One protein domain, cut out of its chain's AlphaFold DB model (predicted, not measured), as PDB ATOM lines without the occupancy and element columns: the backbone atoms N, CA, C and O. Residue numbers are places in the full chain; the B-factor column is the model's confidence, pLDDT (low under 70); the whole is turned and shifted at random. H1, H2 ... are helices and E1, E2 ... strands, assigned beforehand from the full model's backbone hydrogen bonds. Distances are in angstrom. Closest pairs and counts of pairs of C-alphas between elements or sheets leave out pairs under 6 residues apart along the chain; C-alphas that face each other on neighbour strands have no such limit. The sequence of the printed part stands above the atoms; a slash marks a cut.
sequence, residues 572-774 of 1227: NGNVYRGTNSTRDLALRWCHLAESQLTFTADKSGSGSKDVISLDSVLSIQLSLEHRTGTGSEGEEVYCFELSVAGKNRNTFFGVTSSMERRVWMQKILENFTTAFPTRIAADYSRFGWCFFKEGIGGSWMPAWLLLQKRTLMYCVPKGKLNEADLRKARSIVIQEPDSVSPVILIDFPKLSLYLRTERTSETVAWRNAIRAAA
ATOM      1  N   ASN A 572     359.340 171.629 276.435       91.00
ATOM      2  CA  ASN A 572     358.680 170.347 276.669       91.00
ATOM      3  C   ASN A 572     358.798 169.415 275.466       91.00
ATOM      4  O   ASN A 572     358.652 169.845 274.322       91.00
ATOM      5  N   GLY A 573     358.985 168.126 275.719       89.69
ATOM      6  CA  GLY A 573     359.183 167.148 274.657       89.69
ATOM      7  C   GLY A 573     359.309 165.718 275.165       89.69
ATOM      8  O   GLY A 573     359.400 165.460 276.368       89.69
ATOM      9  N   ASN A 574     359.331 164.786 274.220       88.44
ATOM     10  CA  ASN A 574     359.691 163.400 274.484       88.44
ATOM     11  C   ASN A 574     361.202 163.319 274.754       88.44
ATOM     12  O   ASN A 574     361.992 163.846 273.975       88.44
ATOM     13  N   VAL A 575     361.606 162.652 275.836       88.62
ATOM     14  CA  VAL A 575     363.016 162.397 276.160       88.62
ATOM     15  C   VAL A 575     363.151 160.975 276.699       88.62
ATOM     16  O   VAL A 575     362.441 160.576 277.624       88.62
ATOM     17  N   TYR A 576     364.077 160.203 276.141       87.38
ATOM     18  CA  TYR A 576     364.491 158.919 276.695       87.38
ATOM     19  C   TYR A 576     365.378 159.178 277.914       87.38
ATOM     20  O   TYR A 576     366.319 159.963 277.832       87.38
ATOM     21  N   ARG A 577     365.105 158.531 279.049       85.69
ATOM     22  CA  ARG A 577     365.820 158.766 280.310       85.69
ATOM     23  C   ARG A 577     366.288 157.458 280.936       85.69
ATOM     24  O   ARG A 577     365.481 156.559 281.154       85.69
ATOM     25  N   GLY A 578     367.579 157.386 281.256       81.19
ATOM     26  CA  GLY A 578     368.243 156.235 281.868       81.19
ATOM     27  C   GLY A 578     368.896 156.612 283.196       81.19
ATOM     28  O   GLY A 578     369.569 157.637 283.309       81.19
ATOM     29  N   THR A 579     368.684 155.796 284.229       69.31
ATOM     30  CA  THR A 579     369.144 156.092 285.602       69.31
ATOM     31  C   THR A 579     370.561 155.605 285.900       69.31
ATOM     32  O   THR A 579     371.180 156.103 286.839       69.31
ATOM     33  N   ASN A 580     371.075 154.638 285.131       65.88
ATOM     34  CA  ASN A 580     372.415 154.069 285.312       65.88
ATOM     35  C   ASN A 580     373.169 153.833 283.994       65.88
ATOM     36  O   ASN A 580     374.399 153.847 284.001       65.88
ATOM     37  N   SER A 581     372.462 153.599 282.885       69.31
ATOM     38  CA  SER A 581     373.052 153.298 281.580       69.31
ATOM     39  C   SER A 581     372.220 153.846 280.415       69.31
ATOM     40  O   SER A 581     371.000 153.972 280.511       69.31
ATOM     41  N   THR A 582     372.874 154.041 279.266       66.81
ATOM     42  CA  THR A 582     372.255 154.182 277.933       66.81
ATOM     43  C   THR A 582     371.427 152.961 277.505       66.81
ATOM     44  O   THR A 582     370.715 153.022 276.508       66.81
ATOM     45  N   ARG A 583     371.495 151.847 278.246       66.62
ATOM     46  CA  ARG A 583     370.652 150.655 278.050       66.62
ATOM     47  C   ARG A 583     369.341 150.690 278.839       66.62
ATOM     48  O   ARG A 583     368.426 149.951 278.502       66.62
ATOM     49  N   ASP A 584     369.234 151.565 279.839       74.25
ATOM     50  CA  ASP A 584     368.059 151.687 280.717       74.25
ATOM     51  C   ASP A 584     367.113 152.816 280.251       74.25
ATOM     52  O   ASP A 584     366.390 153.407 281.055       74.25
ATOM     53  N   LEU A 585     367.182 153.186 278.967       80.06
ATOM     54  CA  LEU A 585     366.507 154.347 278.387       80.06
ATOM     55  C   LEU A 585     364.995 154.115 278.240       80.06
ATOM     56  O   LEU A 585     364.532 153.531 277.264       80.06
ATOM     57  N   ALA A 586     364.211 154.638 279.184       81.50
ATOM     58  CA  ALA A 586     362.753 154.662 279.095       81.50
ATOM     59  C   ALA A 586     362.258 155.999 278.521       81.50
ATOM     60  O   ALA A 586     362.650 157.063 279.005       81.50
ATOM     61  N   LEU A 587     361.359 155.958 277.535       86.06
ATOM     62  CA  LEU A 587     360.709 157.156 276.995       86.06
ATOM     63  C   LEU A 587     359.834 157.829 278.067       86.06
ATOM     64  O   LEU A 587     359.062 157.160 278.760       86.06
ATOM     65  N   ARG A 588     359.962 159.148 278.224       86.44
ATOM     66  CA  ARG A 588     359.182 159.968 279.162       86.44
ATOM     67  C   ARG A 588     358.814 161.306 278.531       86.44
ATOM     68  O   ARG A 588     359.564 161.841 277.717       86.44
ATOM     69  N   TRP A 589     357.696 161.880 278.963       87.25
ATOM     70  CA  TRP A 589     357.399 163.285 278.696       87.25
ATOM     71  C   TRP A 589     358.155 164.155 279.704       87.25
ATOM     72  O   TRP A 589     357.962 164.019 280.919       87.25
ATOM     73  N   CYS A 590     359.043 165.013 279.202       90.44
ATOM     74  CA  CYS A 590     359.835 165.945 279.994       90.44
ATOM     75  C   CYS A 590     359.295 167.371 279.845       90.44
ATOM     76  O   CYS A 590     358.990 167.817 278.737       90.44
ATOM     77  N   HIS A 591     359.225 168.090 280.962       90.06
ATOM     78  CA  HIS A 591     358.884 169.504 281.024       90.06
ATOM     79  C   HIS A 591     359.938 170.255 281.845       90.06
ATOM     80  O   HIS A 591     360.187 169.923 283.006       90.06
ATOM     81  N   LEU A 592     360.553 171.254 281.216       89.50
ATOM     82  CA  LEU A 592     361.461 172.223 281.811       89.50
ATOM     83  C   LEU A 592     360.667 173.498 282.117       89.50
ATOM     84  O   LEU A 592     360.175 174.144 281.192       89.50
ATOM     85  N   ALA A 593     360.536 173.834 283.398       85.38
ATOM     86  CA  ALA A 593     359.915 175.059 283.909       85.38
ATOM     87  C   ALA A 593     360.352 175.284 285.369       85.38
ATOM     88  O   ALA A 593     360.806 174.345 286.015       85.38
ATOM     89  N   GLU A 594     360.212 176.504 285.901       80.06
ATOM     90  CA  GLU A 594     360.417 176.803 287.339       80.06
ATOM     91  C   GLU A 594     361.757 176.272 287.907       80.06
ATOM     92  O   GLU A 594     361.816 175.702 289.001       80.06
ATOM     93  N   SER A 595     362.834 176.408 287.121       81.44
ATOM     94  CA  SER A 595     364.181 175.882 287.408       81.44
ATOM     95  C   SER A 595     364.232 174.373 287.716       81.44
ATOM     96  O   SER A 595     365.103 173.901 288.451       81.44
ATOM     97  N   GLN A 596     363.309 173.592 287.149       88.69
ATOM     98  CA  GLN A 596     363.152 172.156 287.381       88.69
ATOM     99  C   GLN A 596     362.888 171.388 286.077       88.69
ATOM    100  O   GLN A 596     362.173 171.837 285.183       88.69
ATOM    101  N   LEU A 597     363.441 170.177 285.994       88.75
ATOM    102  CA  LEU A 597     363.116 169.174 284.980       88.75
ATOM    103  C   LEU A 597     362.149 168.154 285.590       88.75
ATOM    104  O   LEU A 597     362.555 167.323 286.407       88.75
ATOM    105  N   THR A 598     360.880 168.217 285.192       89.44
ATOM    106  CA  THR A 598     359.832 167.272 285.601       89.44
ATOM    107  C   THR A 598     359.655 166.188 284.543       89.44
ATOM    108  O   THR A 598     359.562 166.479 283.351       89.44
ATOM    109  N   PHE A 599     359.564 164.932 284.978       87.88
ATOM    110  CA  PHE A 599     359.355 163.763 284.126       87.88
ATOM    111  C   PHE A 599     358.035 163.082 284.473       87.88
ATOM    112  O   PHE A 599     357.747 162.816 285.638       87.88
ATOM    113  N   THR A 600     357.258 162.765 283.443       86.38
ATOM    114  CA  THR A 600     355.969 162.064 283.530       86.38
ATOM    115  C   THR A 600     355.949 160.886 282.557       86.38
ATOM    116  O   THR A 600     356.758 160.835 281.628       86.38
ATOM    117  N   ALA A 601     355.062 159.914 282.787       79.69
ATOM    118  CA  ALA A 601     354.851 158.817 281.842       79.69
ATOM    119  C   ALA A 601     354.332 159.368 280.503       79.69
ATOM    120  O   ALA A 601     355.013 159.245 279.488       79.69
ATOM    121  N   ASP A 602     353.204 160.081 280.559       75.00
ATOM    122  CA  ASP A 602     352.470 160.601 279.408       75.00
ATOM    123  C   ASP A 602     352.199 162.109 279.519       75.00
ATOM    124  O   ASP A 602     352.194 162.688 280.609       75.00
ATOM    125  N   LYS A 603     351.867 162.729 278.378       74.81
ATOM    126  CA  LYS A 603     351.497 164.156 278.252       74.81
ATOM    127  C   LYS A 603     350.325 164.587 279.149       74.81
ATOM    128  O   LYS A 603     350.192 165.771 279.438       74.81
ATOM    129  N   SER A 604     349.487 163.648 279.588       68.19
ATOM    130  CA  SER A 604     348.370 163.867 280.520       68.19
ATOM    131  C   SER A 604     348.809 164.184 281.957       68.19
ATOM    132  O   SER A 604     347.981 164.586 282.772       68.19
ATOM    133  N   GLY A 605     350.080 163.956 282.310       63.66
ATOM    134  CA  GLY A 605     350.594 164.144 283.671       63.66
ATOM    135  C   GLY A 605     350.098 163.116 284.700       63.66
ATOM    136  O   GLY A 605     350.432 163.232 285.881       63.66
ATOM    137  N   SER A 606     349.334 162.107 284.271       54.06
ATOM    138  CA  SER A 606     348.765 161.045 285.107       54.06
ATOM    139  C   SER A 606     349.784 159.933 285.381       54.06
ATOM    140  O   SER A 606     349.769 158.887 284.738       54.06
ATOM    141  N   GLY A 607     350.693 160.156 286.331       60.81
ATOM    142  CA  GLY A 607     351.687 159.161 286.738       60.81
ATOM    143  C   GLY A 607     352.612 159.663 287.843       60.81
ATOM    144  O   GLY A 607     352.453 160.776 288.347       60.81
ATOM    145  N   SER A 608     353.602 158.851 288.218       60.94
ATOM    146  CA  SER A 608     354.655 159.276 289.143       60.94
ATOM    147  C   SER A 608     355.502 160.388 288.516       60.94
ATOM    148  O   SER A 608     356.094 160.215 287.449       60.94
ATOM    149  N   LYS A 609     355.554 161.539 289.194       76.00
ATOM    150  CA  LYS A 609     356.406 162.672 288.821       76.00
ATOM    151  C   LYS A 609     357.779 162.497 289.463       76.00
ATOM    152  O   LYS A 609     357.892 162.535 290.683       76.00
ATOM    153  N   ASP A 610     358.806 162.304 288.643       82.38
ATOM    154  CA  ASP A 610     360.209 162.416 289.065       82.38
ATOM    155  C   ASP A 610     360.709 163.813 288.674       82.38
ATOM    156  O   ASP A 610     360.331 164.332 287.622       82.38
ATOM    157  N   VAL A 611     361.509 164.446 289.529       86.50
ATOM    158  CA  VAL A 611     361.878 165.862 289.419       86.50
ATOM    159  C   VAL A 611     363.369 166.036 289.698       86.50
ATOM    160  O   VAL A 611     363.908 165.495 290.664       86.50
ATOM    161  N   ILE A 612     364.045 166.813 288.854       87.62
ATOM    162  CA  ILE A 612     365.431 167.246 289.053       87.62
ATOM    163  C   ILE A 612     365.440 168.777 289.093       87.62
ATOM    164  O   ILE A 612     365.240 169.416 288.064       87.62
ATOM    165  N   SER A 613     365.687 169.371 290.266       88.50
ATOM    166  CA  SER A 613     365.961 170.814 290.372       88.50
ATOM    167  C   SER A 613     367.315 171.139 289.736       88.50
ATOM    168  O   SER A 613     368.304 170.434 289.963       88.50
ATOM    169  N   LEU A 614     367.372 172.227 288.969       85.56
ATOM    170  CA  LEU A 614     368.601 172.726 288.358       85.56
ATOM    171  C   LEU A 614     369.614 173.219 289.408       85.56
ATOM    172  O   LEU A 614     370.822 173.112 289.187       85.56
ATOM    173  N   ASP A 615     369.178 173.635 290.601       84.69
ATOM    174  CA  ASP A 615     370.087 173.946 291.717       84.69
ATOM    175  C   ASP A 615     370.970 172.747 292.075       84.69
ATOM    176  O   ASP A 615     372.162 172.913 292.333       84.69
ATOM    177  N   SER A 616     370.421 171.531 291.980       87.19
ATOM    178  CA  SER A 616     371.156 170.285 292.227       87.19
ATOM    179  C   SER A 616     372.060 169.836 291.069       87.19
ATOM    180  O   SER A 616     372.853 168.915 291.245       87.19
ATOM    181  N   VAL A 617     371.991 170.454 289.886       89.50
ATOM    182  CA  VAL A 617     372.855 170.105 288.743       89.50
ATOM    183  C   VAL A 617     374.225 170.780 288.877       89.50
ATOM    184  O   VAL A 617     374.334 171.964 289.218       89.50
ATOM    185  N   LEU A 618     375.279 170.014 288.587       88.38
ATOM    186  CA  LEU A 618     376.678 170.459 288.618       88.38
ATOM    187  C   LEU A 618     377.256 170.655 287.212       88.38
ATOM    188  O   LEU A 618     377.942 171.646 286.959       88.38
ATOM    189  N   SER A 619     376.961 169.728 286.294       92.44
ATOM    190  CA  SER A 619     377.393 169.815 284.898       92.44
ATOM    191  C   SER A 619     376.467 169.077 283.935       92.44
ATOM    192  O   SER A 619     375.837 168.080 284.294       92.44
ATOM    193  N   ILE A 620     376.501 169.517 282.682       94.00
ATOM    194  CA  ILE A 620     375.895 168.901 281.503       94.00
ATOM    195  C   ILE A 620     377.044 168.422 280.610       94.00
ATOM    196  O   ILE A 620     377.989 169.179 280.385       94.00
ATOM    197  N   GLN A 621     376.994 167.195 280.099       92.88
ATOM    198  CA  GLN A 621     378.020 166.648 279.205       92.88
ATOM    199  C   GLN A 621     377.384 166.033 277.952       92.88
ATOM    200  O   GLN A 621     376.413 165.287 278.040       92.88
ATOM    201  N   LEU A 622     377.963 166.314 276.785       91.25
ATOM    202  CA  LEU A 622     377.652 165.624 275.538       91.25
ATOM    203  C   LEU A 622     378.173 164.178 275.614       91.25
ATOM    204  O   LEU A 622     379.354 163.960 275.891       91.25
ATOM    205  N   SER A 623     377.299 163.200 275.374       84.75
ATOM    206  CA  SER A 623     377.649 161.776 275.426       84.75
ATOM    207  C   SER A 623     377.824 161.199 274.021       84.75
ATOM    208  O   SER A 623     377.246 161.691 273.052       84.75
ATOM    209  N   LEU A 624     378.593 160.113 273.924       72.06
ATOM    210  CA  LEU A 624     378.720 159.321 272.701       72.06
ATOM    211  C   LEU A 624     377.364 158.717 272.308       72.06
ATOM    212  O   LEU A 624     376.667 158.117 273.134       72.06
ATOM    213  N   GLU A 625     377.017 158.899 271.038       71.56
ATOM    214  CA  GLU A 625     375.745 158.498 270.434       71.56
ATOM    215  C   GLU A 625     375.550 156.978 270.519       71.56
ATOM    216  O   GLU A 625     376.511 156.205 270.487       71.56
ATOM    217  N   HIS A 626     374.304 156.543 270.716       64.81
ATOM    218  CA  HIS A 626     373.976 155.142 270.974       64.81
ATOM    219  C   HIS A 626     372.831 154.677 270.078       64.81
ATOM    220  O   HIS A 626     371.741 155.242 270.102       64.81
ATOM    221  N   ARG A 627     373.055 153.577 269.357       60.72
ATOM    222  CA  ARG A 627     371.977 152.802 268.729       60.72
ATOM    223  C   ARG A 627     371.287 151.969 269.806       60.72
ATOM    224  O   ARG A 627     371.954 151.193 270.498       60.72
ATOM    225  N   THR A 628     369.978 152.128 269.976       56.97
ATOM    226  CA  THR A 628     369.202 151.340 270.943       56.97
ATOM    227  C   THR A 628     368.916 149.949 270.373       56.97
ATOM    228  O   THR A 628     368.313 149.785 269.320       56.97
ATOM    229  N   GLY A 629     369.368 148.904 271.070       49.66
ATOM    230  CA  GLY A 629     369.266 147.510 270.611       49.66
ATOM    231  C   GLY A 629     367.904 146.849 270.854       49.66
ATOM    232  O   GLY A 629     367.871 145.663 271.171       49.66
ATOM    233  N   THR A 630     366.805 147.607 270.811       47.06
ATOM    234  CA  THR A 630     365.479 147.186 271.301       47.06
ATOM    235  C   THR A 630     364.344 147.671 270.391       47.06
ATOM    236  O   THR A 630     363.506 148.471 270.799       47.06
ATOM    237  N   GLY A 631     364.328 147.184 269.152       42.72
ATOM    238  CA  GLY A 631     363.325 147.494 268.130       42.72
ATOM    239  C   GLY A 631     363.683 146.814 266.806       42.72
ATOM    240  O   GLY A 631     364.834 146.419 266.616       42.72
ATOM    241  N   SER A 632     362.712 146.638 265.905       42.69
ATOM    242  CA  SER A 632     362.953 146.059 264.569       42.69
ATOM    243  C   SER A 632     363.626 147.031 263.594       42.69
ATOM    244  O   SER A 632     364.178 146.589 262.591       42.69
ATOM    245  N   GLU A 633     363.639 148.325 263.916       51.81
ATOM    246  CA  GLU A 633     364.494 149.336 263.295       51.81
ATOM    247  C   GLU A 633     365.337 149.986 264.401       51.81
ATOM    248  O   GLU A 633     364.831 150.327 265.471       51.81
ATOM    249  N   GLY A 634     366.652 150.068 264.186       57.06
ATOM    250  CA  GLY A 634     367.609 150.499 265.206       57.06
ATOM    251  C   GLY A 634     367.788 152.012 265.228       57.06
ATOM    252  O   GLY A 634     368.796 152.497 264.714       57.06
ATOM    253  N   GLU A 635     366.825 152.736 265.803       64.44
ATOM    254  CA  GLU A 635     366.871 154.199 265.924       64.44
ATOM    255  C   GLU A 635     368.175 154.690 266.592       64.44
ATOM    256  O   GLU A 635     368.652 154.142 267.595       64.44
ATOM    257  N   GLU A 636     368.769 155.745 266.028       73.62
ATOM    258  CA  GLU A 636     369.953 156.391 266.597       73.62
ATOM    259  C   GLU A 636     369.527 157.413 267.653       73.62
ATOM    260  O   GLU A 636     368.865 158.404 267.347       73.62
ATOM    261  N   VAL A 637     369.914 157.185 268.909       83.06
ATOM    262  CA  VAL A 637     369.547 158.063 270.022       83.06
ATOM    263  C   VAL A 637     370.712 158.992 270.362       83.06
ATOM    264  O   VAL A 637     371.814 158.572 270.737       83.06
ATOM    265  N   TYR A 638     370.447 160.292 270.244       87.38
ATOM    266  CA  TYR A 638     371.414 161.361 270.456       87.38
ATOM    267  C   TYR A 638     371.471 161.733 271.938       87.38
ATOM    268  O   TYR A 638     370.580 162.403 272.464       87.38
ATOM    269  N   CYS A 639     372.525 161.280 272.618       89.44
ATOM    270  CA  CYS A 639     372.597 161.291 274.079       89.44
ATOM    271  C   CYS A 639     373.328 162.500 274.690       89.44
ATOM    272  O   CYS A 639     374.284 163.037 274.125       89.44
ATOM    273  N   PHE A 640     372.919 162.866 275.908       91.94
ATOM    274  CA  PHE A 640     373.630 163.765 276.821       91.94
ATOM    275  C   PHE A 640     373.457 163.317 278.284       91.94
ATOM    276  O   PHE A 640     372.582 162.516 278.613       91.94
ATOM    277  N   GLU A 641     374.311 163.813 279.173       91.50
ATOM    278  CA  GLU A 641     374.386 163.423 280.582       91.50
ATOM    279  C   GLU A 641     374.223 164.632 281.508       91.50
ATOM    280  O   GLU A 641     374.805 165.691 281.262       91.50
ATOM    281  N   LEU A 642     373.492 164.457 282.616       91.69
ATOM    282  CA  LEU A 642     373.477 165.405 283.738       91.69
ATOM    283  C   LEU A 642     374.166 164.802 284.965       91.69
ATOM    284  O   LEU A 642     373.767 163.742 285.463       91.69
ATOM    285  N   SER A 643     375.154 165.524 285.495       90.31
ATOM    286  CA  SER A 643     375.738 165.267 286.814       90.31
ATOM    287  C   SER A 643     374.964 166.045 287.873       90.31
ATOM    288  O   SER A 643     374.848 167.271 287.802       90.31
ATOM    289  N   VAL A 644     374.425 165.322 288.855       88.31
ATOM    290  CA  VAL A 644     373.529 165.857 289.890       88.31
ATOM    291  C   VAL A 644     374.127 165.603 291.274       88.31
ATOM    292  O   VAL A 644     374.614 164.502 291.553       88.31
ATOM    293  N   ALA A 645     374.098 166.614 292.142       84.31
ATOM    294  CA  ALA A 645     374.489 166.542 293.544       84.31
ATOM    295  C   ALA A 645     373.686 165.460 294.293       84.31
ATOM    296  O   ALA A 645     372.565 165.112 293.923       84.31
ATOM    297  N   GLY A 646     374.293 164.851 295.315       77.75
ATOM    298  CA  GLY A 646     373.711 163.719 296.054       77.75
ATOM    299  C   GLY A 646     373.590 162.394 295.274       77.75
ATOM    300  O   GLY A 646     373.506 161.339 295.898       77.75
ATOM    301  N   LYS A 647     373.632 162.398 293.932       77.25
ATOM    302  CA  LYS A 647     373.619 161.181 293.098       77.25
ATOM    303  C   LYS A 647     375.043 160.774 292.707       77.25
ATOM    304  O   LYS A 647     375.800 161.582 292.174       77.25
ATOM    305  N   ASN A 648     375.401 159.508 292.939       67.88
ATOM    306  CA  ASN A 648     376.738 158.951 292.655       67.88
ATOM    307  C   ASN A 648     376.946 158.503 291.192       67.88
ATOM    308  O   ASN A 648     377.994 157.950 290.864       67.88
ATOM    309  N   ARG A 649     375.948 158.689 290.321       76.38
ATOM    310  CA  ARG A 649     375.979 158.343 288.891       76.38
ATOM    311  C   ARG A 649     375.306 159.450 288.082       76.38
ATOM    312  O   ARG A 649     374.368 160.082 288.574       76.38
ATOM    313  N   ASN A 650     375.776 159.652 286.854       83.06
ATOM    314  CA  ASN A 650     375.163 160.575 285.903       83.06
ATOM    315  C   ASN A 650     373.789 160.045 285.472       83.06
ATOM    316  O   ASN A 650     373.590 158.836 285.357       83.06
ATOM    317  N   THR A 651     372.838 160.950 285.240       85.94
ATOM    318  CA  THR A 651     371.558 160.596 284.607       85.94
ATOM    319  C   THR A 651     371.705 160.773 283.101       85.94
ATOM    320  O   THR A 651     372.115 161.845 282.655       85.94
ATOM    321  N   PHE A 652     371.381 159.732 282.336       87.31
ATOM    322  CA  PHE A 652     371.467 159.731 280.878       87.31
ATOM    323  C   PHE A 652     370.149 160.197 280.265       87.31
ATOM    324  O   PHE A 652     369.070 159.779 280.697       87.31
ATOM    325  N   PHE A 653     370.254 161.018 279.228       89.25
ATOM    326  CA  PHE A 653     369.148 161.512 278.421       89.25
ATOM    327  C   PHE A 653     369.435 161.243 276.951       89.25
ATOM    328  O   PHE A 653     370.588 161.286 276.528       89.25
ATOM    329  N   GLY A 654     368.392 160.978 276.174       88.06
ATOM    330  CA  GLY A 654     368.476 160.718 274.745       88.06
ATOM    331  C   GLY A 654     367.250 161.244 274.009       88.06
ATOM    332  O   GLY A 654     366.158 161.295 274.574       88.06
ATOM    333  N   VAL A 655     367.436 161.646 272.756       89.38
ATOM    334  CA  VAL A 655     366.381 162.157 271.862       89.38
ATOM    335  C   VAL A 655     366.614 161.683 270.427       89.38
ATOM    336  O   VAL A 655     367.704 161.212 270.100       89.38
ATOM    337  N   THR A 656     365.595 161.792 269.576       87.19
ATOM    338  CA  THR A 656     365.569 161.194 268.227       87.19
ATOM    339  C   THR A 656     366.371 161.971 267.181       87.19
ATOM    340  O   THR A 656     366.604 161.456 266.092       87.19
ATOM    341  N   SER A 657     366.824 163.199 267.473       88.12
ATOM    342  CA  SER A 657     367.671 163.957 266.542       88.12
ATOM    343  C   SER A 657     368.795 164.761 267.205       88.12
ATOM    344  O   SER A 657     368.665 165.321 268.295       88.12
ATOM    345  N   SER A 658     369.906 164.901 266.474       88.44
ATOM    346  CA  SER A 658     371.040 165.764 266.841       88.44
ATOM    347  C   SER A 658     370.656 167.252 266.946       88.44
ATOM    348  O   SER A 658     371.365 168.032 267.588       88.44
ATOM    349  N   MET A 659     369.538 167.666 266.335       90.19
ATOM    350  CA  MET A 659     368.982 169.014 266.489       90.19
ATOM    351  C   MET A 659     368.229 169.151 267.818       90.19
ATOM    352  O   MET A 659     368.540 170.051 268.594       90.19
ATOM    353  N   GLU A 660     367.320 168.225 268.140       90.56
ATOM    354  CA  GLU A 660     366.621 168.214 269.435       90.56
ATOM    355  C   GLU A 660     367.593 168.131 270.612       90.56
ATOM    356  O   GLU A 660     367.396 168.826 271.607       90.56
ATOM    357  N   ARG A 661     368.678 167.348 270.499       91.25
ATOM    358  CA  ARG A 661     369.713 167.268 271.545       91.25
ATOM    359  C   ARG A 661     370.308 168.644 271.833       91.25
ATOM    360  O   ARG A 661     370.440 169.025 272.993       91.25
ATOM    361  N   ARG A 662     370.647 169.388 270.775       91.44
ATOM    362  CA  ARG A 662     371.213 170.736 270.876       91.44
ATOM    363  C   ARG A 662     370.207 171.728 271.453       91.44
ATOM    364  O   ARG A 662     370.571 172.467 272.359       91.44
ATOM    365  N   VAL A 663     368.938 171.669 271.041       92.50
ATOM    366  CA  VAL A 663     367.871 172.488 271.644       92.50
ATOM    367  C   VAL A 663     367.692 172.166 273.132       92.50
ATOM    368  O   VAL A 663     367.690 173.086 273.941       92.50
ATOM    369  N   TRP A 664     367.618 170.894 273.540       92.69
ATOM    370  CA  TRP A 664     367.525 170.524 274.959       92.69
ATOM    371  C   TRP A 664     368.727 171.016 275.771       92.69
ATOM    372  O   TRP A 664     368.547 171.657 276.806       92.69
ATOM    373  N   MET A 665     369.950 170.772 275.293       92.50
ATOM    374  CA  MET A 665     371.178 171.219 275.956       92.50
ATOM    375  C   MET A 665     371.264 172.751 276.057       92.50
ATOM    376  O   MET A 665     371.681 173.263 277.098       92.50
ATOM    377  N   GLN A 666     370.817 173.478 275.031       92.50
ATOM    378  CA  GLN A 666     370.713 174.937 275.026       92.50
ATOM    379  C   GLN A 666     369.673 175.437 276.034       92.50
ATOM    380  O   GLN A 666     369.990 176.281 276.866       92.50
ATOM    381  N   LYS A 667     368.441 174.913 275.998       91.06
ATOM    382  CA  LYS A 667     367.337 175.378 276.859       91.06
ATOM    383  C   LYS A 667     367.606 175.102 278.336       91.06
ATOM    384  O   LYS A 667     367.255 175.918 279.185       91.06
ATOM    385  N   ILE A 668     368.281 173.994 278.649       91.19
ATOM    386  CA  ILE A 668     368.753 173.712 280.009       91.19
ATOM    387  C   ILE A 668     369.856 174.710 280.416       91.19
ATOM    388  O   ILE A 668     369.799 175.224 281.528       91.19
ATOM    389  N   LEU A 669     370.814 175.039 279.533       91.06
ATOM    390  CA  LEU A 669     371.877 176.025 279.805       91.06
ATOM    391  C   LEU A 669     371.324 177.441 280.036       91.06
ATOM    392  O   LEU A 669     371.716 178.097 280.998       91.06
ATOM    393  N   GLU A 670     370.376 177.887 279.211       89.00
ATOM    394  CA  GLU A 670     369.738 179.209 279.320       89.00
ATOM    395  C   GLU A 670     368.993 179.416 280.656       89.00
ATOM    396  O   GLU A 670     368.856 180.550 281.100       89.00
ATOM    397  N   ASN A 671     368.565 178.341 281.337       87.50
ATOM    398  CA  ASN A 671     367.995 178.415 282.693       87.50
ATOM    399  C   ASN A 671     369.063 178.540 283.810       87.50
ATOM    400  O   ASN A 671     368.705 178.732 284.972       87.50
ATOM    401  N   PHE A 672     370.358 178.428 283.494       86.19
ATOM    402  CA  PHE A 672     371.461 178.693 284.430       86.19
ATOM    403  C   PHE A 672     372.014 180.107 284.299       86.19
ATOM    404  O   PHE A 672     372.212 180.790 285.305       86.19
ATOM    405  N   THR A 673     372.304 180.530 283.067       85.25
ATOM    406  CA  THR A 673     372.829 181.863 282.769       85.25
ATOM    407  C   THR A 673     372.662 182.220 281.294       85.25
ATOM    408  O   THR A 673     372.727 181.372 280.405       85.25
ATOM    409  N   THR A 674     372.512 183.515 281.046       84.31
ATOM    410  CA  THR A 674     372.464 184.162 279.733       84.31
ATOM    411  C   THR A 674     373.841 184.624 279.231       84.31
ATOM    412  O   THR A 674     373.951 185.135 278.119       84.31
ATOM    413  N   ALA A 675     374.911 184.426 280.013       85.62
ATOM    414  CA  ALA A 675     376.247 184.959 279.729       85.62
ATOM    415  C   ALA A 675     376.958 184.360 278.495       85.62
ATOM    416  O   ALA A 675     377.969 184.908 278.053       85.62
ATOM    417  N   PHE A 676     376.463 183.248 277.940       88.56
ATOM    418  CA  PHE A 676     377.030 182.601 276.753       88.56
ATOM    419  C   PHE A 676     376.153 182.872 275.517       88.56
ATOM    420  O   PHE A 676     374.953 182.588 275.557       88.56
ATOM    421  N   PRO A 677     376.714 183.366 274.393       87.81
ATOM    422  CA  PRO A 677     375.963 183.599 273.161       87.81
ATOM    423  C   PRO A 677     375.198 182.363 272.674       87.81
ATOM    424  O   PRO A 677     375.715 181.247 272.700       87.81
ATOM    425  N   THR A 678     373.997 182.562 272.127       85.50
ATOM    426  CA  THR A 678     373.076 181.482 271.716       85.50
ATOM    427  C   THR A 678     373.709 180.462 270.760       85.50
ATOM    428  O   THR A 678     373.479 179.265 270.898       85.50
ATOM    429  N   ARG A 679     374.572 180.910 269.831       86.19
ATOM    430  CA  ARG A 679     375.341 180.042 268.908       86.19
ATOM    431  C   ARG A 679     376.226 179.026 269.648       86.19
ATOM    432  O   ARG A 679     376.477 177.944 269.134       86.19
ATOM    433  N   ILE A 680     376.715 179.398 270.824       86.25
ATOM    434  CA  ILE A 680     377.667 178.639 271.636       86.25
ATOM    435  C   ILE A 680     376.913 177.752 272.629       86.25
ATOM    436  O   ILE A 680     377.198 176.561 272.737       86.25
ATOM    437  N   ALA A 681     375.867 178.296 273.260       87.19
ATOM    438  CA  ALA A 681     374.928 177.531 274.079       87.19
ATOM    439  C   ALA A 681     374.227 176.392 273.302       87.19
ATOM    440  O   ALA A 681     373.777 175.428 273.915       87.19
ATOM    441  N   ALA A 682     374.157 176.476 271.970       86.94
ATOM    442  CA  ALA A 682     373.596 175.444 271.100       86.94
ATOM    443  C   ALA A 682     374.573 174.322 270.680       86.94
ATOM    444  O   ALA A 682     374.113 173.331 270.119       86.94
ATOM    445  N   ASP A 683     375.890 174.441 270.897       88.06
ATOM    446  CA  ASP A 683     376.878 173.467 270.389       88.06
ATOM    447  C   ASP A 683     378.102 173.343 271.317       88.06
ATOM    448  O   ASP A 683     379.205 173.792 270.998       88.06
ATOM    449  N   TYR A 684     377.908 172.754 272.502       93.44
ATOM    450  CA  TYR A 684     378.954 172.558 273.515       93.44
ATOM    451  C   TYR A 684     379.132 171.081 273.898       93.44
ATOM    452  O   TYR A 684     378.185 170.297 273.872       93.44
ATOM    453  N   SER A 685     380.350 170.695 274.294       93.56
ATOM    454  CA  SER A 685     380.666 169.329 274.739       93.56
ATOM    455  C   SER A 685     380.562 169.150 276.259       93.56
ATOM    456  O   SER A 685     380.236 168.058 276.728       93.56
ATOM    457  N   ARG A 686     380.776 170.214 277.046       95.06
ATOM    458  CA  ARG A 686     380.485 170.242 278.491       95.06
ATOM    459  C   ARG A 686     380.112 171.648 278.963       95.06
ATOM    460  O   ARG A 686     380.742 172.614 278.551       95.06
ATOM    461  N   PHE A 687     379.139 171.754 279.861       95.50
ATOM    462  CA  PHE A 687     378.778 172.979 280.580       95.50
ATOM    463  C   PHE A 687     378.679 172.691 282.082       95.50
ATOM    464  O   PHE A 687     378.403 171.560 282.479       95.50
ATOM    465  N   GLY A 688     378.890 173.687 282.936       93.50
ATOM    466  CA  GLY A 688     378.678 173.579 284.379       93.50
ATOM    467  C   GLY A 688     379.332 174.726 285.135       93.50
ATOM    468  O   GLY A 688     379.679 175.744 284.543       93.50
ATOM    469  N   TRP A 689     379.524 174.564 286.441       92.00
ATOM    470  CA  TRP A 689     380.144 175.588 287.287       92.00
ATOM    471  C   TRP A 689     381.309 175.034 288.111       92.00
ATOM    472  O   TRP A 689     381.416 173.830 288.357       92.00
ATOM    473  N   CYS A 690     382.198 175.924 288.546       92.31
ATOM    474  CA  CYS A 690     383.273 175.609 289.482       92.31
ATOM    475  C   CYS A 690     383.642 176.833 290.332       92.31
ATOM    476  O   CYS A 690     383.179 177.946 290.078       92.31
ATOM    477  N   PHE A 691     384.525 176.636 291.308       91.25
ATOM    478  CA  PHE A 691     385.352 177.720 291.824       91.25
ATOM    479  C   PHE A 691     386.591 177.856 290.942       91.25
ATOM    480  O   PHE A 691     387.249 176.876 290.600       91.25
ATOM    481  N   PHE A 692     386.894 179.090 290.587       91.19
ATOM    482  CA  PHE A 692     387.831 179.485 289.556       91.19
ATOM    483  C   PHE A 692     388.833 180.493 290.119       91.19
ATOM    484  O   PHE A 692     388.497 181.284 291.008       91.19
ATOM    485  N   LYS A 693     390.068 180.461 289.619       90.31
ATOM    486  CA  LYS A 693     391.133 181.397 289.985       90.31
ATOM    487  C   LYS A 693     392.125 181.563 288.829       90.31
ATOM    488  O   LYS A 693     392.599 180.578 288.266       90.31
ATOM    489  N   GLU A 694     392.473 182.814 288.534       90.62
ATOM    490  CA  GLU A 694     393.483 183.195 287.537       90.62
ATOM    491  C   GLU A 694     394.832 183.459 288.215       90.62
ATOM    492  O   GLU A 694     394.938 184.281 289.130       90.62
ATOM    493  N   GLY A 695     395.873 182.755 287.765       87.31
ATOM    494  CA  GLY A 695     397.242 182.888 288.258       87.31
ATOM    495  C   GLY A 695     397.437 182.507 289.732       87.31
ATOM    496  O   GLY A 695     396.506 182.212 290.481       87.31
ATOM    497  N   ILE A 696     398.692 182.529 290.185       81.81
ATOM    498  CA  ILE A 696     399.048 182.169 291.571       81.81
ATOM    499  C   ILE A 696     398.491 183.201 292.572       81.81
ATOM    500  O   ILE A 696     398.073 182.835 293.673       81.81
ATOM    501  N   GLY A 697     398.419 184.478 292.184       80.00
ATOM    502  CA  GLY A 697     397.943 185.580 293.029       80.00
ATOM    503  C   GLY A 697     396.420 185.758 293.111       80.00
ATOM    504  O   GLY A 697     395.955 186.454 294.009       80.00
ATOM    505  N   GLY A 698     395.632 185.146 292.218       82.38
ATOM    506  CA  GLY A 698     394.188 185.396 292.139       82.38
ATOM    507  C   GLY A 698     393.382 184.954 293.368       82.38
ATOM    508  O   GLY A 698     393.766 184.046 294.112       82.38
ATOM    509  N   SER A 699     392.218 185.570 293.563       86.50
ATOM    510  CA  SER A 699     391.195 185.113 294.508       86.50
ATOM    511  C   SER A 699     390.338 183.998 293.906       86.50
ATOM    512  O   SER A 699     390.028 184.038 292.718       86.50
ATOM    513  N   TRP A 700     389.891 183.051 294.734       90.00
ATOM    514  CA  TRP A 700     388.851 182.095 294.340       90.00
ATOM    515  C   TRP A 700     387.505 182.803 294.156       90.00
ATOM    516  O   TRP A 700     387.052 183.515 295.051       90.00
ATOM    517  N   MET A 701     386.866 182.577 293.010       90.00
ATOM    518  CA  MET A 701     385.561 183.130 292.640       90.00
ATOM    519  C   MET A 701     384.695 182.015 292.039       90.00
ATOM    520  O   MET A 701     385.237 181.157 291.348       90.00
ATOM    521  N   PRO A 702     383.374 181.969 292.267       91.31
ATOM    522  CA  PRO A 702     382.509 181.057 291.522       91.31
ATOM    523  C   PRO A 702     382.448 181.490 290.046       91.31
ATOM    524  O   PRO A 702     382.460 182.685 289.759       91.31
ATOM    525  N   ALA A 703     382.397 180.541 289.111       92.25
ATOM    526  CA  ALA A 703     382.330 180.813 287.673       92.25
ATOM    527  C   ALA A 703     381.566 179.720 286.912       92.25
ATOM    528  O   ALA A 703     381.596 178.546 287.292       92.25
ATOM    529  N   TRP A 704     380.932 180.106 285.805       93.06
ATOM    530  CA  TRP A 704     380.409 179.178 284.802       93.06
ATOM    531  C   TRP A 704     381.513 178.790 283.812       93.06
ATOM    532  O   TRP A 704     382.308 179.640 283.411       93.06
ATOM    533  N   LEU A 705     381.536 177.521 283.402       95.06
ATOM    534  CA  LEU A 705     382.441 176.952 282.403       95.06
ATOM    535  C   LEU A 705     381.639 176.355 281.241       95.06
ATOM    536  O   LEU A 705     380.672 175.621 281.462       95.06
ATOM    537  N   LEU A 706     382.099 176.589 280.014       95.44
ATOM    538  CA  LEU A 706     381.558 176.002 278.789       95.44
ATOM    539  C   LEU A 706     382.724 175.555 277.899       95.44
ATOM    540  O   LEU A 706     383.564 176.357 277.505       95.44
ATOM    541  N   LEU A 707     382.784 174.265 277.581       95.81
ATOM    542  CA  LEU A 707     383.743 173.687 276.643       95.81
ATOM    543  C   LEU A 707     383.078 173.552 275.266       95.81
ATOM    544  O   LEU A 707     382.185 172.721 275.090       95.81
ATOM    545  N   GLN A 708     383.507 174.361 274.294       92.50
ATOM    546  CA  GLN A 708     383.075 174.270 272.897       92.50
ATOM    547  C   GLN A 708     384.263 173.843 272.032       92.50
ATOM    548  O   GLN A 708     385.223 174.590 271.864       92.50
ATOM    549  N   LYS A 709     384.182 172.639 271.450       90.06
ATOM    550  CA  LYS A 709     385.247 172.024 270.637       90.06
ATOM    551  C   LYS A 709     386.597 172.035 271.375       90.06
ATOM    552  O   LYS A 709     386.792 171.198 272.252       90.06
ATOM    553  N   ARG A 710     387.484 172.985 271.053       92.25
ATOM    554  CA  ARG A 710     388.817 173.170 271.660       92.25
ATOM    555  C   ARG A 710     388.944 174.426 272.530       92.25
ATOM    556  O   ARG A 710     389.997 174.640 273.119       92.25
ATOM    557  N   THR A 711     387.903 175.246 272.640       94.00
ATOM    558  CA  THR A 711     387.914 176.470 273.451       94.00
ATOM    559  C   THR A 711     387.217 176.216 274.783       94.00
ATOM    560  O   THR A 711     386.052 175.811 274.823       94.00
ATOM    561  N   LEU A 712     387.922 176.475 275.885       95.31
ATOM    562  CA  LEU A 712     387.322 176.581 277.211       95.31
ATOM    563  C   LEU A 712     386.906 178.034 277.434       95.31
ATOM    564  O   LEU A 712     387.746 178.916 277.598       95.31
ATOM    565  N   MET A 713     385.603 178.274 277.443       93.88
ATOM    566  CA  MET A 713     385.013 179.568 277.752       93.88
ATOM    567  C   MET A 713     384.601 179.612 279.218       93.88
ATOM    568  O   MET A 713     384.150 178.606 279.778       93.88
ATOM    569  N   TYR A 714     384.726 180.775 279.846       93.00
ATOM    570  CA  TYR A 714     384.362 180.946 281.247       93.00
ATOM    571  C   TYR A 714     383.822 182.343 281.546       93.00
ATOM    572  O   TYR A 714     384.222 183.331 280.933       93.00
ATOM    573  N   CYS A 715     382.901 182.423 282.505       90.50
ATOM    574  CA  CYS A 715     382.318 183.679 282.962       90.50
ATOM    575  C   CYS A 715     382.248 183.717 284.494       90.50
ATOM    576  O   CYS A 715     381.652 182.844 285.131       90.50
ATOM    577  N   VAL A 716     382.858 184.747 285.079       86.38
ATOM    578  CA  VAL A 716     382.763 185.086 286.507       86.38
ATOM    579  C   VAL A 716     381.569 186.037 286.694       86.38
ATOM    580  O   VAL A 716     381.390 186.918 285.854       86.38
ATOM    581  N   PRO A 717     380.756 185.940 287.766       78.50
ATOM    582  CA  PRO A 717     379.651 186.866 288.013       78.50
ATOM    583  C   PRO A 717     380.079 188.339 287.948       78.50
ATOM    584  O   PRO A 717     381.011 188.753 288.637       78.50
ATOM    585  N   LYS A 718     379.370 189.134 287.133       71.06
ATOM    586  CA  LYS A 718     379.678 190.544 286.793       71.06
ATOM    587  C   LYS A 718     380.989 190.767 286.011       71.06
ATOM    588  O   LYS A 718     381.381 191.914 285.807       71.06
ATOM    589  N   GLY A 719     381.662 189.703 285.579       76.56
ATOM    590  CA  GLY A 719     382.801 189.746 284.664       76.56
ATOM    591  C   GLY A 719     382.379 189.794 283.193       76.56
ATOM    592  O   GLY A 719     381.195 189.844 282.862       76.56
ATOM    593  N   LYS A 720     383.374 189.766 282.301       84.81
ATOM    594  CA  LYS A 720     383.168 189.486 280.874       84.81
ATOM    595  C   LYS A 720     383.233 187.974 280.629       84.81
ATOM    596  O   LYS A 720     383.797 187.237 281.437       84.81
ATOM    597  N   LEU A 721     382.682 187.539 279.498       89.62
ATOM    598  CA  LEU A 721     382.963 186.219 278.943       89.62
ATOM    599  C   LEU A 721     384.420 186.190 278.457       89.62
ATOM    600  O   LEU A 721     384.809 187.029 277.645       89.62
ATOM    601  N   ASN A 722     385.195 185.234 278.962       90.81
ATOM    602  CA  ASN A 722     386.592 185.010 278.600       90.81
ATOM    603  C   ASN A 722     386.737 183.670 277.860       90.81
ATOM    604  O   ASN A 722     385.950 182.741 278.063       90.81
ATOM    605  N   GLU A 723     387.772 183.557 277.027       92.31
ATOM    606  CA  GLU A 723     388.028 182.397 276.166       92.31
ATOM    607  C   GLU A 723     389.485 181.933 276.283       92.31
ATOM    608  O   GLU A 723     390.405 182.751 276.278       92.31
ATOM    609  N   ALA A 724     389.700 180.619 276.356       92.81
ATOM    610  CA  ALA A 724     391.023 180.003 276.370       92.81
ATOM    611  C   ALA A 724     391.102 178.849 275.353       92.81
ATOM    612  O   ALA A 724     390.435 177.822 275.505       92.81
ATOM    613  N   ASP A 725     391.929 179.009 274.317       94.12
ATOM    614  CA  ASP A 725     392.199 177.971 273.311       94.12
ATOM    615  C   ASP A 725     393.068 176.856 273.914       94.12
ATOM    616  O   ASP A 725     394.260 177.039 274.179       94.12
ATOM    617  N   LEU A 726     392.477 175.677 274.116       95.38
ATOM    618  CA  LEU A 726     393.140 174.534 274.740       95.38
ATOM    619  C   LEU A 726     394.249 173.926 273.876       95.38
ATOM    620  O   LEU A 726     395.073 173.190 274.416       95.38
ATOM    621  N   ARG A 727     394.360 174.275 272.584       95.00
ATOM    622  CA  ARG A 727     395.552 173.936 271.784       95.00
ATOM    623  C   ARG A 727     396.823 174.528 272.400       95.00
ATOM    624  O   ARG A 727     397.886 173.923 272.281       95.00
ATOM    625  N   LYS A 728     396.714 175.669 273.091       95.25
ATOM    626  CA  LYS A 728     397.826 176.368 273.762       95.25
ATOM    627  C   LYS A 728     398.064 175.919 275.209       95.25
ATOM    628  O   LYS A 728     398.951 176.459 275.872       95.25
ATOM    629  N   ALA A 729     397.300 174.948 275.717       94.44
ATOM    630  CA  ALA A 729     397.500 174.405 277.057       94.44
ATOM    631  C   ALA A 729     398.748 173.502 277.090       94.44
ATOM    632  O   ALA A 729     398.767 172.411 276.516       94.44
ATOM    633  N   ARG A 730     399.787 173.958 277.796       92.38
ATOM    634  CA  ARG A 730     401.085 173.284 277.967       92.38
ATOM    635  C   ARG A 730     400.998 172.080 278.898       92.38
ATOM    636  O   ARG A 730     401.720 171.102 278.727       92.38
ATOM    637  N   SER A 731     400.151 172.170 279.925       92.06
ATOM    638  CA  SER A 731     400.030 171.151 280.969       92.06
ATOM    639  C   SER A 731     398.638 171.162 281.600       92.06
ATOM    640  O   SER A 731     398.081 172.226 281.859       92.06
ATOM    641  N   ILE A 732     398.075 169.971 281.842       94.56
ATOM    642  CA  ILE A 732     396.745 169.774 282.444       94.56
ATOM    643  C   ILE A 732     396.846 168.690 283.527       94.56
ATOM    644  O   ILE A 732     396.863 167.480 283.245       94.56
ATOM    645  N   VAL A 733     396.931 169.134 284.781       93.06
ATOM    646  CA  VAL A 733     397.291 168.322 285.956       93.06
ATOM    647  C   VAL A 733     396.247 168.497 287.058       93.06
ATOM    648  O   VAL A 733     395.689 169.576 287.219       93.06
ATOM    649  N   ILE A 734     395.978 167.438 287.826       92.50
ATOM    650  CA  ILE A 734     395.218 167.550 289.079       92.50
ATOM    651  C   ILE A 734     396.230 167.696 290.214       92.50
ATOM    652  O   ILE A 734     397.125 166.864 290.350       92.50
ATOM    653  N   GLN A 735     396.093 168.756 291.003       89.19
ATOM    654  CA  GLN A 735     396.850 168.994 292.223       89.19
ATOM    655  C   GLN A 735     395.991 168.612 293.434       89.19
ATOM    656  O   GLN A 735     394.836 169.031 293.550       89.19
ATOM    657  N   GLU A 736     396.573 167.828 294.338       83.56
ATOM    658  CA  GLU A 736     395.988 167.440 295.624       83.56
ATOM    659  C   GLU A 736     396.725 168.205 296.740       83.56
ATOM    660  O   GLU A 736     397.759 167.740 297.214       83.56
ATOM    661  N   PRO A 737     396.271 169.415 297.120       73.81
ATOM    662  CA  PRO A 737     396.838 170.141 298.256       73.81
ATOM    663  C   PRO A 737     396.486 169.438 299.576       73.81
ATOM    664  O   PRO A 737     395.342 169.022 299.757       73.81
ATOM    665  N   ASP A 738     397.426 169.393 300.528       56.56
ATOM    666  CA  ASP A 738     397.402 168.573 301.763       56.56
ATOM    667  C   ASP A 738     396.202 168.779 302.727       56.56
ATOM    668  O   ASP A 738     396.170 168.218 303.824       56.56
ATOM    669  N   SER A 739     395.218 169.618 302.392       58.59
ATOM    670  CA  SER A 739     394.039 169.907 303.228       58.59
ATOM    671  C   SER A 739     392.779 170.344 302.457       58.59
ATOM    672  O   SER A 739     391.814 170.774 303.088       58.59
ATOM    673  N   VAL A 740     392.750 170.301 301.114       67.31
ATOM    674  CA  VAL A 740     391.647 170.884 300.310       67.31
ATOM    675  C   VAL A 740     391.261 169.978 299.127       67.31
ATOM    676  O   VAL A 740     392.071 169.199 298.640       67.31
ATOM    677  N   SER A 741     390.007 170.073 298.661       75.19
ATOM    678  CA  SER A 741     389.491 169.354 297.482       75.19
ATOM    679  C   SER A 741     390.405 169.512 296.250       75.19
ATOM    680  O   SER A 741     390.930 170.609 296.042       75.19
ATOM    681  N   PRO A 742     390.539 168.477 295.397       88.19
ATOM    682  CA  PRO A 742     391.485 168.480 294.284       88.19
ATOM    683  C   PRO A 742     391.175 169.555 293.236       88.19
ATOM    684  O   PRO A 742     390.015 169.786 292.871       88.19
ATOM    685  N   VAL A 743     392.242 170.176 292.730       91.00
ATOM    686  CA  VAL A 743     392.223 171.329 291.821       91.00
ATOM    687  C   VAL A 743     392.804 170.935 290.465       91.00
ATOM    688  O   VAL A 743     393.867 170.327 290.405       91.00
ATOM    689  N   ILE A 744     392.148 171.305 289.368       94.94
ATOM    690  CA  ILE A 744     392.723 171.231 288.020       94.94
ATOM    691  C   ILE A 744     393.595 172.470 287.814       94.94
ATOM    692  O   ILE A 744     393.088 173.587 287.887       94.94
ATOM    693  N   LEU A 745     394.878 172.272 287.528       94.19
ATOM    694  CA  LEU A 745     395.764 173.291 286.973       94.19
ATOM    695  C   LEU A 745     395.816 173.116 285.452       94.19
ATOM    696  O   LEU A 745     396.131 172.025 284.965       94.19
ATOM    697  N   ILE A 746     395.530 174.193 284.724       95.50
ATOM    698  CA  ILE A 746     395.730 174.318 283.279       95.50
ATOM    699  C   ILE A 746     396.773 175.415 283.065       95.50
ATOM    700  O   ILE A 746     396.541 176.558 283.455       95.50
ATOM    701  N   ASP A 747     397.914 175.077 282.475       93.69
ATOM    702  CA  ASP A 747     398.995 176.031 282.211       93.69
ATOM    703  C   ASP A 747     398.990 176.491 280.748       93.69
ATOM    704  O   ASP A 747     399.085 175.662 279.844       93.69
ATOM    705  N   PHE A 748     398.917 177.802 280.517       92.00
ATOM    706  CA  PHE A 748     399.150 178.461 279.228       92.00
ATOM    707  C   PHE A 748     400.349 179.419 279.377       92.00
ATOM    708  O   PHE A 748     400.590 179.893 280.487       92.00
ATOM    709  N   PRO A 749     401.079 179.773 278.298       83.31
ATOM    710  CA  PRO A 749     402.319 180.555 278.398       83.31
ATOM    711  C   PRO A 749     402.214 181.848 279.233       83.31
ATOM    712  O   PRO A 749     403.057 182.092 280.091       83.31
ATOM    713  N   LYS A 750     401.132 182.622 279.053       82.56
ATOM    714  CA  LYS A 750     400.879 183.897 279.758       82.56
ATOM    715  C   LYS A 750     399.891 183.820 280.931       82.56
ATOM    716  O   LYS A 750     399.625 184.840 281.561       82.56
ATOM    717  N   LEU A 751     399.303 182.655 281.213       86.31
ATOM    718  CA  LEU A 751     398.215 182.521 282.189       86.31
ATOM    719  C   LEU A 751     398.070 181.075 282.674       86.31
ATOM    720  O   LEU A 751     397.910 180.168 281.867       86.31
ATOM    721  N   SER A 752     398.011 180.859 283.986       92.06
ATOM    722  CA  SER A 752     397.645 179.555 284.558       92.06
ATOM    723  C   SER A 752     396.253 179.635 285.197       92.06
ATOM    724  O   SER A 752     395.991 180.537 285.999       92.06
ATOM    725  N   LEU A 753     395.357 178.707 284.857       93.81
ATOM    726  CA  LEU A 753     393.987 178.634 285.375       93.81
ATOM    727  C   LEU A 753     393.849 177.519 286.416       93.81
ATOM    728  O   LEU A 753     394.304 176.394 286.199       93.81
ATOM    729  N   TYR A 754     393.164 177.822 287.518       93.69
ATOM    730  CA  TYR A 754     392.890 176.889 288.610       93.69
ATOM    731  C   TYR A 754     391.382 176.636 288.723       93.69
ATOM    732  O   TYR A 754     390.618 177.555 289.021       93.69
ATOM    733  N   LEU A 755     390.952 175.388 288.510       93.62
ATOM    734  CA  LEU A 755     389.549 174.964 288.585       93.62
ATOM    735  C   LEU A 755     389.344 174.016 289.774       93.62
ATOM    736  O   LEU A 755     389.937 172.941 289.825       93.62
ATOM    737  N   ARG A 756     388.469 174.364 290.716       91.06
ATOM    738  CA  ARG A 756     388.063 173.508 291.838       91.06
ATOM    739  C   ARG A 756     386.566 173.243 291.748       91.06
ATOM    740  O   ARG A 756     385.763 174.159 291.894       91.06
ATOM    741  N   THR A 757     386.182 171.990 291.537       90.00
ATOM    742  CA  THR A 757     384.767 171.585 291.558       90.00
ATOM    743  C   THR A 757     384.344 171.135 292.962       90.00
ATOM    744  O   THR A 757     385.184 170.922 293.840       90.00
ATOM    745  N   GLU A 758     383.039 170.973 293.182       82.94
ATOM    746  CA  GLU A 758     382.477 170.492 294.452       82.94
ATOM    747  C   GLU A 758     382.830 169.018 294.750       82.94
ATOM    748  O   GLU A 758     382.973 168.632 295.909       82.94
ATOM    749  N   ARG A 759     383.000 168.179 293.713       83.88
ATOM    750  CA  ARG A 759     383.176 166.721 293.847       83.88
ATOM    751  C   ARG A 759     384.408 166.227 293.098       83.88
ATOM    752  O   ARG A 759     384.576 166.527 291.924       83.88
ATOM    753  N   THR A 760     385.204 165.345 293.704       87.25
ATOM    754  CA  THR A 760     386.367 164.720 293.036       87.25
ATOM    755  C   THR A 760     386.008 164.049 291.701       87.25
ATOM    756  O   THR A 760     386.792 164.116 290.758       87.25
ATOM    757  N   SER A 761     384.807 163.466 291.581       86.94
ATOM    758  CA  SER A 761     384.299 162.917 290.315       86.94
ATOM    759  C   SER A 761     384.159 163.980 289.219       86.94
ATOM    760  O   SER A 761     384.540 163.727 288.080       86.94
ATOM    761  N   GLU A 762     383.682 165.179 289.567       89.44
ATOM    762  CA  GLU A 762     383.585 166.313 288.646       89.44
ATOM    763  C   GLU A 762     384.961 166.869 288.288       89.44
ATOM    764  O   GLU A 762     385.225 167.089 287.111       89.44
ATOM    765  N   THR A 763     385.874 167.015 289.255       91.69
ATOM    766  CA  THR A 763     387.259 167.441 288.983       91.69
ATOM    767  C   THR A 763     387.940 166.496 287.983       91.69
ATOM    768  O   THR A 763     388.574 166.956 287.035       91.69
ATOM    769  N   VAL A 764     387.773 165.176 288.132       91.38
ATOM    770  CA  VAL A 764     388.320 164.187 287.184       91.38
ATOM    771  C   VAL A 764     387.617 164.252 285.823       91.38
ATOM    772  O   VAL A 764     388.292 164.226 284.792       91.38
ATOM    773  N   ALA A 765     386.287 164.367 285.789       91.56
ATOM    774  CA  ALA A 765     385.517 164.402 284.546       91.56
ATOM    775  C   ALA A 765     385.779 165.677 283.720       91.56
ATOM    776  O   ALA A 765     386.049 165.582 282.521       91.56
ATOM    777  N   TRP A 766     385.808 166.852 284.359       94.38
ATOM    778  CA  TRP A 766     386.221 168.113 283.736       94.38
ATOM    779  C   TRP A 766     387.660 168.049 283.229       94.38
ATOM    780  O   TRP A 766     387.906 168.364 282.067       94.38
ATOM    781  N   ARG A 767     388.608 167.573 284.049       94.81
ATOM    782  CA  ARG A 767     390.011 167.427 283.634       94.81
ATOM    783  C   ARG A 767     390.156 166.521 282.415       94.81
ATOM    784  O   ARG A 767     390.976 166.805 281.547       94.81
ATOM    785  N   ASN A 768     389.399 165.428 282.347       93.62
ATOM    786  CA  ASN A 768     389.468 164.498 281.220       93.62
ATOM    787  C   ASN A 768     388.854 165.098 279.945       93.62
ATOM    788  O   ASN A 768     389.457 164.955 278.884       93.62
ATOM    789  N   ALA A 769     387.731 165.819 280.045       94.12
ATOM    790  CA  ALA A 769     387.132 166.527 278.911       94.12
ATOM    791  C   ALA A 769     388.055 167.633 278.366       94.12
ATOM    792  O   ALA A 769     388.325 167.681 277.168       94.12
ATOM    793  N   ILE A 770     388.606 168.470 279.254       95.94
ATOM    794  CA  ILE A 770     389.543 169.546 278.897       95.94
ATOM    795  C   ILE A 770     390.837 168.964 278.310       95.94
ATOM    796  O   ILE A 770     391.321 169.465 277.298       95.94
ATOM    797  N   ARG A 771     391.392 167.878 278.875       95.00
ATOM    798  CA  ARG A 771     392.592 167.248 278.300       95.00
ATOM    799  C   ARG A 771     392.327 166.639 276.926       95.00
ATOM    800  O   ARG A 771     393.162 166.827 276.053       95.00
ATOM    801  N   ALA A 772     391.196 165.964 276.719       93.19
ATOM    802  CA  ALA A 772     390.843 165.433 275.403       93.19
ATOM    803  C   ALA A 772     390.767 166.555 274.350       93.19
ATOM    804  O   ALA A 772     391.418 166.462 273.319       93.19
ATOM    805  N   ALA A 773     390.078 167.657 274.662       93.75
ATOM    806  CA  ALA A 773     389.986 168.831 273.790       93.75
ATOM    807  C   ALA A 773     391.335 169.551 273.543       93.75
ATOM    808  O   ALA A 773     391.491 170.241 272.536       93.75
ATOM    809  N   ALA A 774     392.312 169.392 274.443       94.50
ATOM    810  CA  ALA A 774     393.663 169.924 274.281       94.50
ATOM    811  C   ALA A 774     394.562 169.023 273.412       94.50
ATOM    812  O   ALA A 774     395.232 169.525 272.511       94.50
TER     813      ALA A 774
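This is residues 572 to 774 of the 1227 residues of the protein "arf-GAP with Rho-GAP domain, ANK repeat and PH domain-containing protein 1" of Frankliniella occidentalis (UniProt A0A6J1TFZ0). What shape do these coordinates make? Two lobes lie one after the other along the longest axis: in the first, strands E1 to E7 curl round helix H1, with the short H2 packed on it, and in the second, E8 to E14 curl round H3. One strongly twisted, branched sheet runs through both lobes by way of the pair E5 and E8. What are the parts? The printed part has 203 residues with 14 named strands and three named helices, in the order E1 to E7, H1, H2, E8 to E14, H3, of mixed class; its neighbour strands are antiparallel and form four meanders, each strand the antiparallel neighbour of the one before: E1 to E4, E5 to E7, E8 to E11 and E12 to E14. The whole is compact, with a radius of gyration of the C-alphas of 17.8 A, and elongated, spanning 55 by 35 by 33 A.

What is beside the first strand? E1, residues 572 to 578, has E2, residues 586 to 593, on one side and E7, residues 651 to 655, on the other side. Within hydrogen-bond range are N 575 and O 588 of E2, 2.9 A, and N 576 and O 654 of E7, 2.8 A. What is round the first helix? The sheet curls round H1, residues 658 to 670, whose closest C-alphas to E6, residues 636 to 644, are those of Ser 658 and Tyr 638, 5.7 A apart. With residues 665 to 670 alone H1 touches H2, residues 678 to 681, the closest C-alphas being those of Gln 666 and Ala 681, 5.0 A apart; H2 only grazes the sheet. Does any strand have three neighbours? E8, residues 686 to 694, bends by 79 degrees at residue 691 and has E5, residues 617 to 622, and E14, residues 751 to 756, on one side, E9, residues 701 to 708, on the other side. N 620 and O 687 are 2.8 A apart, N 693 and O 754 3.0 A, N 690 and O 703 3.0 A, each within hydrogen-bond range. Where is the last helix? The sheet curls round H3, residues 760 to 774, on the opposite face from H1; its C-alpha of Arg 771 is 6.4 A from that of Ile 732 in E12, residues 731 to 735, their closest pair. Every O i to N i+4 pair is within hydrogen-bond range in H3 and 8 of 9 in H1, while H2 is too short for such a pair.

Where are the anchors? C-alpha 572 of E1 is at (358.680, 170.347, 276.669), and C-alpha 774 of H3 at (393.663, 169.924, 274.281). Which strands remain? They are E3, residues 596 to 600, E4, residues 610 to 613, E10, residues 711 to 715, E11, residues 721 to 725, and E13, residues 743 to 748; E4, E11 and E12 are edge strands. How long are the longer elements? From first to last C-alpha, E6 measures 25.4 A, E9 21.8 A, E2 21.1 A, H3 20.8 A and E8 20.5 A.

How far does it reach? The two C-alphas farthest apart, those of Ser 632 and Gly 697, are 60.0 A apart. Is there a cut or a long link? The printed part has no cut, and E5 to E6, with 13 residues between them, is the long link. Where is confidence low? The model's pLDDT is under 70 at 24 residues, among them 626 to 635, against a mean of 85.0 over the printed part.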